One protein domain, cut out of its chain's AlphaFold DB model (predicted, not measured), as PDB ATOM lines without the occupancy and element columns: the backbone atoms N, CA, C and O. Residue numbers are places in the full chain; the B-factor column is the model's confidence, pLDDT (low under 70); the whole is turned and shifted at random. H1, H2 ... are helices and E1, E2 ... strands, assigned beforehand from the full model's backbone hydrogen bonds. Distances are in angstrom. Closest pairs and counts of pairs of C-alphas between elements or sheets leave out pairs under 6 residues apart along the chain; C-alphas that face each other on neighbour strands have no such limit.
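What this domain is: This is residues 19 to 67 of the 271 residues of an uncharacterized protein of Flavobacterium limnosediminis JC2902 (UniProt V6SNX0). A long, narrow two-stranded ribbon is paired in two stretches: E1 with E4, and the hairpin E2 and E3 at the far end. One short helix, H1, lies near the E1 and E4 stretch. The 49 printed residues, of mixed class, hold H1, E1, E2, E3 and E4 in that order; both sheets are antiparallel. The whole is loose, radius of gyration of the C-alphas 13.1 A, and elongated, spanning 40 by 22 by 15 A.

Where its parts are: H1, residues 26 to 34, begins at C-alpha 26 (-23.544, -46.126, -2.833) and is 12.0 A long. E1 is residues 41 to 45, 12.6 A; E2 48 to 51; E3 54 to 57; E4 62 to 66, 12.4 A, ending at C-alpha 66 (-13.823, -41.863, -3.696).

How they stand to each other: Every O i to N i+4 pair of H1 is within hydrogen-bond range. The closest C-alphas of H1 and E4, Lys 31 and Val 66, are 7.5 A apart. E1 and E4 are antiparallel at 149 degrees, with N 43 and O 64 at 2.9 A. E1 runs on into E2 at 23 degrees. In the hairpin E2 and E3, N 49 and O 56 are 2.9 A apart. H1 is apart from E2 and E3.

The domain as a whole: The farthest C-alphas, Thr 38 and Gly 52, are 40.5 A apart. The printed part has no cut and no long link. Residues 22, 35 to 39 and 54 are under pLDDT 70.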
ATOM      1  N   SER A  19     -33.717 -45.499  -1.237       74.31
ATOM      2  CA  SER A  19     -34.472 -45.910  -2.424       74.31
ATOM      3  C   SER A  19     -34.039 -45.226  -3.725       74.31
ATOM      4  O   SER A  19     -34.379 -45.714  -4.798       74.31
ATOM      5  N   ASP A  20     -33.336 -44.093  -3.653       70.56
ATOM      6  CA  ASP A  20     -32.798 -43.409  -4.833       70.56
ATOM      7  C   ASP A  20     -31.475 -44.044  -5.318       70.56
ATOM      8  O   ASP A  20     -30.999 -43.689  -6.395       70.56
ATOM      9  N   ILE A  21     -30.876 -44.972  -4.551       74.31
ATOM     10  CA  ILE A  21     -29.588 -45.612  -4.860       74.31
ATOM     11  C   ILE A  21     -29.830 -46.933  -5.610       74.31
ATOM     12  O   ILE A  21     -30.316 -47.899  -5.012       74.31
ATOM     13  N   PRO A  22     -29.472 -47.032  -6.905       69.38
ATOM     14  CA  PRO A  22     -29.652 -48.259  -7.674       69.38
ATOM     15  C   PRO A  22     -28.862 -49.415  -7.054       69.38
ATOM     16  O   PRO A  22     -27.663 -49.286  -6.809       69.38
ATOM     17  N   ASN A  23     -29.527 -50.551  -6.830       72.81
ATOM     18  CA  ASN A  23     -28.930 -51.765  -6.256       72.81
ATOM     19  C   ASN A  23     -28.251 -51.566  -4.888       72.81
ATOM     20  O   ASN A  23     -27.413 -52.382  -4.514       72.81
ATOM     21  N   GLU A  24     -28.576 -50.483  -4.168       70.38
ATOM     22  CA  GLU A  24     -27.925 -50.102  -2.905       70.38
ATOM     23  C   GLU A  24     -26.395 -49.887  -3.031       70.38
ATOM     24  O   GLU A  24     -25.681 -49.829  -2.029       70.38
ATOM     25  N   ASP A  25     -25.873 -49.710  -4.254       74.38
ATOM     26  CA  ASP A  25     -24.454 -49.436  -4.504       74.38
ATOM     27  C   ASP A  25     -24.157 -47.933  -4.395       74.38
ATOM     28  O   ASP A  25     -24.172 -47.167  -5.366       74.38
ATOM     29  N   LEU A  26     -23.869 -47.509  -3.166       74.25
ATOM     30  CA  LEU A  26     -23.544 -46.126  -2.833       74.25
ATOM     31  C   LEU A  26     -22.282 -45.623  -3.554       74.25
ATOM     32  O   LEU A  26     -22.212 -44.448  -3.910       74.25
ATOM     33  N   ILE A  27     -21.288 -46.484  -3.798       71.88
ATOM     34  CA  ILE A  27     -20.018 -46.077  -4.416       71.88
ATOM     35  C   ILE A  27     -20.231 -45.774  -5.898       71.88
ATOM     36  O   ILE A  27     -19.785 -44.729  -6.379       71.88
ATOM     37  N   ALA A  28     -20.915 -46.658  -6.627       70.12
ATOM     38  CA  ALA A  28     -21.230 -46.428  -8.035       70.12
ATOM     39  C   ALA A  28     -22.132 -45.199  -8.216       70.12
ATOM     40  O   ALA A  28     -21.892 -44.380  -9.105       70.12
ATOM     41  N   TYR A  29     -23.118 -45.029  -7.331       76.94
ATOM     42  CA  TYR A  29     -24.010 -43.874  -7.343       76.94
ATOM     43  C   TYR A  29     -23.267 -42.552  -7.089       76.94
ATOM     44  O   TYR A  29     -23.471 -41.576  -7.812       76.94
ATOM     45  N   LEU A  30     -22.335 -42.519  -6.132       74.19
ATOM     46  CA  LEU A  30     -21.500 -41.341  -5.883       74.19
ATOM     47  C   LEU A  30     -20.567 -41.030  -7.057       74.19
ATOM     48  O   LEU A  30     -20.434 -39.866  -7.421       74.19
ATOM     49  N   LYS A  31     -19.968 -42.044  -7.695       71.69
ATOM     50  CA  LYS A  31     -19.150 -41.847  -8.907       71.69
ATOM     51  C   LYS A  31     -19.963 -41.243 -10.055       71.69
ATOM     52  O   LYS A  31     -19.462 -40.369 -10.753       71.69
ATOM     53  N   LEU A  32     -21.216 -41.665 -10.222       74.56
ATOM     54  CA  LEU A  32     -22.120 -41.100 -11.225       74.56
ATOM     55  C   LEU A  32     -22.423 -39.618 -10.955       74.56
ATOM     56  O   LEU A  32     -22.403 -38.815 -11.882       74.56
ATOM     57  N   LEU A  33     -22.686 -39.257  -9.695       70.81
ATOM     58  CA  LEU A  33     -22.987 -37.875  -9.306       70.81
ATOM     59  C   LEU A  33     -21.760 -36.954  -9.353       70.81
ATOM     60  O   LEU A  33     -21.894 -35.777  -9.676       70.81
ATOM     61  N   LEU A  34     -20.581 -37.483  -9.028       71.19
ATOM     62  CA  LEU A  34     -19.312 -36.750  -9.042       71.19
ATOM     63  C   LEU A  34     -18.719 -36.593 -10.450       71.19
ATOM     64  O   LEU A  34     -17.869 -35.730 -10.663       71.19
ATOM     65  N   GLY A  35     -19.163 -37.402 -11.414       68.44
ATOM     66  CA  GLY A  35     -18.695 -37.350 -12.796       68.44
ATOM     67  C   GLY A  35     -17.238 -37.801 -12.961       68.44
ATOM     68  O   GLY A  35     -16.757 -38.704 -12.276       68.44
ATOM     69  N   ASN A  36     -16.526 -37.191 -13.915       67.25
ATOM     70  CA  ASN A  36     -15.138 -37.541 -14.226       67.25
ATOM     71  C   ASN A  36     -14.180 -37.006 -13.155       67.25
ATOM     72  O   ASN A  36     -13.689 -35.881 -13.234       67.25
ATOM     73  N   LEU A  37     -13.903 -37.845 -12.163       66.69
ATOM     74  CA  LEU A  37     -12.943 -37.580 -11.098       66.69
ATOM     75  C   LEU A  37     -11.509 -37.564 -11.646       66.69
ATOM     76  O   LEU A  37     -11.024 -38.573 -12.154       66.69
ATOM     77  N   THR A  38     -10.816 -36.431 -11.514       63.81
ATOM     78  CA  THR A  38      -9.398 -36.272 -11.895       63.81
ATOM     79  C   THR A  38      -8.431 -36.434 -10.723       63.81
ATOM     80  O   THR A  38      -7.224 -36.523 -10.928       63.81
ATOM     81  N   GLN A  39      -8.947 -36.447  -9.495       69.50
ATOM     82  CA  GLN A  39      -8.195 -36.576  -8.250       69.50
ATOM     83  C   GLN A  39      -9.039 -37.322  -7.219       69.50
ATOM     84  O   GLN A  39     -10.266 -37.341  -7.331       69.50
ATOM     85  N   ASP A  40      -8.388 -37.925  -6.228       74.94
ATOM     86  CA  ASP A  40      -9.082 -38.585  -5.124       74.94
ATOM     87  C   ASP A  40      -9.861 -37.541  -4.310       74.94
ATOM     88  O   ASP A  40      -9.329 -36.482  -3.968       74.94
ATOM     89  N   ILE A  41     -11.132 -37.826  -4.018       73.19
ATOM     90  CA  ILE A  41     -12.022 -36.917  -3.285       73.19
ATOM     91  C   ILE A  41     -12.550 -37.624  -2.038       73.19
ATOM     92  O   ILE A  41     -13.012 -38.760  -2.107       73.19
ATOM     93  N   GLU A  42     -12.530 -36.942  -0.893       76.56
ATOM     94  CA  GLU A  42     -13.243 -37.390   0.306       76.56
ATOM     95  C   GLU A  42     -14.666 -36.829   0.317       76.56
ATOM     96  O   GLU A  42     -14.872 -35.614   0.294       76.56
ATOM     97  N   VAL A  43     -15.658 -37.713   0.406       75.00
ATOM     98  CA  VAL A  43     -17.067 -37.342   0.534       75.00
ATOM     99  C   VAL A  43     -17.508 -37.503   1.985       75.00
ATOM    100  O   VAL A  43     -17.317 -38.558   2.591       75.00
ATOM    101  N   TRP A  44     -18.127 -36.463   2.544       76.88
ATOM    102  CA  TRP A  44     -18.749 -36.523   3.865       76.88
ATOM    103  C   TRP A  44     -20.207 -36.975   3.750       76.88
ATOM    104  O   TRP A  44     -21.017 -36.316   3.101       76.88
ATOM    105  N   ILE A  45     -20.543 -38.084   4.405       80.06
ATOM    106  CA  ILE A  45     -21.869 -38.699   4.365       80.06
ATOM    107  C   ILE A  45     -22.515 -38.591   5.743       80.06
ATOM    108  O   ILE A  45     -21.954 -39.029   6.749       80.06
ATOM    109  N   GLU A  46     -23.720 -38.024   5.796       80.06
ATOM    110  CA  GLU A  46     -24.519 -37.938   7.017       80.06
ATOM    111  C   GLU A  46     -25.819 -38.709   6.866       80.06
ATOM    112  O   GLU A  46     -26.624 -38.423   5.982       80.06
ATOM    113  N   HIS A  47     -26.070 -39.630   7.790       79.50
ATOM    114  CA  HIS A  47     -27.391 -40.216   7.926       79.50
ATOM    115  C   HIS A  47     -28.303 -39.241   8.681       79.50
ATOM    116  O   HIS A  47     -27.946 -38.721   9.743       79.50
ATOM    117  N   ARG A  48     -29.488 -38.971   8.128       77.81
ATOM    118  CA  ARG A  48     -30.515 -38.126   8.746       77.81
ATOM    119  C   ARG A  48     -31.858 -38.847   8.743       77.81
ATOM    120  O   ARG A  48     -32.216 -39.465   7.749       77.81
ATOM    121  N   THR A  49     -32.604 -38.722   9.837       78.31
ATOM    122  CA  THR A  49     -33.990 -39.194   9.944       78.31
ATOM    123  C   THR A  49     -34.943 -38.018  10.092       78.31
ATOM    124  O   THR A  49     -34.600 -36.987  10.679       78.31
ATOM    125  N   THR A  50     -36.152 -38.159   9.565       77.25
ATOM    126  CA  THR A  50     -37.216 -37.167   9.719       77.25
ATOM    127  C   THR A  50     -37.774 -37.229  11.140       77.25
ATOM    128  O   THR A  50     -38.319 -38.252  11.555       77.25
ATOM    129  N   LYS A  51     -37.691 -36.125  11.887       71.12
ATOM    130  CA  LYS A  51     -38.345 -35.952  13.189       71.12
ATOM    131  C   LYS A  51     -39.256 -34.726  13.122       71.12
ATOM    132  O   LYS A  51     -38.800 -33.586  13.228       71.12
ATOM    133  N   GLY A  52     -40.551 -34.965  12.917       75.50
ATOM    134  CA  GLY A  52     -41.525 -33.898  12.665       75.50
ATOM    135  C   GLY A  52     -41.225 -33.167  11.353       75.50
ATOM    136  O   GLY A  52     -40.985 -33.807  10.335       75.50
ATOM    137  N   ALA A  53     -41.201 -31.833  11.378       70.00
ATOM    138  CA  ALA A  53     -40.909 -30.998  10.205       70.00
ATOM    139  C   ALA A  53     -39.403 -30.838   9.896       70.00
ATOM    140  O   ALA A  53     -39.038 -30.065   9.014       70.00
ATOM    141  N   THR A  54     -38.517 -31.517  10.634       68.06
ATOM    142  CA  THR A  54     -37.060 -31.325  10.533       68.06
ATOM    143  C   THR A  54     -36.312 -32.639  10.347       68.06
ATOM    144  O   THR A  54     -36.706 -33.667  10.896       68.06
ATOM    145  N   ASN A  55     -35.196 -32.595   9.617       76.62
ATOM    146  CA  ASN A  55     -34.275 -33.723   9.473       76.62
ATOM    147  C   ASN A  55     -33.201 -33.650  10.563       76.62
ATOM    148  O   ASN A  55     -32.466 -32.664  10.645       76.62
ATOM    149  N   VAL A  56     -33.094 -34.693  11.384       77.06
ATOM    150  CA  VAL A  56     -32.132 -34.784  12.488       77.06
ATOM    151  C   VAL A  56     -31.049 -35.792  12.129       77.06
ATOM    152  O   VAL A  56     -31.345 -36.881  11.640       77.06
ATOM    153  N   LYS A  57     -29.785 -35.434  12.375       80.12
ATOM    154  CA  LYS A  57     -28.640 -36.328  12.180       80.12
ATOM    155  C   LYS A  57     -28.740 -37.546  13.098       80.12
ATOM    156  O   LYS A  57     -28.999 -37.411  14.291       80.12
ATOM    157  N   VAL A  58     -28.500 -38.720  12.530       76.94
ATOM    158  CA  VAL A  58     -28.492 -40.002  13.230       76.94
ATOM    159  C   VAL A  58     -27.066 -40.528  13.227       76.94
ATOM    160  O   VAL A  58     -26.529 -40.880  12.182       76.94
ATOM    161  N   GLY A  59     -26.450 -40.580  14.407       76.94
ATOM    162  CA  GLY A  59     -25.094 -41.102  14.570       76.94
ATOM    163  C   GLY A  59     -23.987 -40.179  14.046       76.94
ATOM    164  O   GLY A  59     -24.171 -38.974  13.842       76.94
ATOM    165  N   ALA A  60     -22.792 -40.751  13.890       76.31
ATOM    166  CA  ALA A  60     -21.627 -40.045  13.370       76.31
ATOM    167  C   ALA A  60     -21.718 -39.887  11.843       76.31
ATOM    168  O   ALA A  60     -22.335 -40.699  11.162       76.31
ATOM    169  N   GLY A  61     -21.109 -38.823  11.312       76.44
ATOM    170  CA  GLY A  61     -20.892 -38.724   9.867       76.44
ATOM    171  C   GLY A  61     -19.722 -39.614   9.454       76.44
ATOM    172  O   GLY A  61     -18.813 -39.843  10.255       76.44
ATOM    173  N   TYR A  62     -19.749 -40.095   8.218       77.31
ATOM    174  CA  TYR A  62     -18.733 -40.984   7.666       77.31
ATOM    175  C   TYR A  62     -17.970 -40.269   6.559       77.31
ATOM    176  O   TYR A  62     -18.567 -39.611   5.710       77.31
ATOM    177  N   LYS A  63     -16.644 -40.412   6.561       79.75
ATOM    178  CA  LYS A  63     -15.797 -39.996   5.443       79.75
ATOM    179  C   LYS A  63     -15.619 -41.176   4.509       79.75
ATOM    180  O   LYS A  63     -15.105 -42.208   4.933       79.75
ATOM    181  N   LEU A  64     -16.036 -41.015   3.262       73.69
ATOM    182  CA  LEU A  64     -15.849 -42.018   2.228       73.69
ATOM    183  C   LEU A  64     -14.838 -41.504   1.195       73.69
ATOM    184  O   LEU A  64     -15.137 -40.529   0.502       73.69
ATOM    185  N   PRO A  65     -13.657 -42.132   1.064       73.00
ATOM    186  CA  PRO A  65     -12.740 -41.811  -0.017       73.00
ATOM    187  C   PRO A  65     -13.283 -42.372  -1.337       73.00
ATOM    188  O   PRO A  65     -13.493 -43.578  -1.481       73.00
ATOM    189  N   VAL A  66     -13.498 -41.497  -2.316       73.12
ATOM    190  CA  VAL A  66     -13.823 -41.863  -3.696       73.12
ATOM    191  C   VAL A  66     -12.564 -41.667  -4.531       73.12
ATOM    192  O   VAL A  66     -12.167 -40.550  -4.857       73.12
ATOM    193  N   ILE A  67     -11.919 -42.788  -4.837       73.88
ATOM    194  CA  ILE A  67     -10.655 -42.827  -5.569       73.88
ATOM    195  C   ILE A  67     -10.941 -42.539  -7.045       73.88
ATOM    196  O   ILE A  67     -11.813 -43.181  -7.647       73.88
TER     197      ILE A  67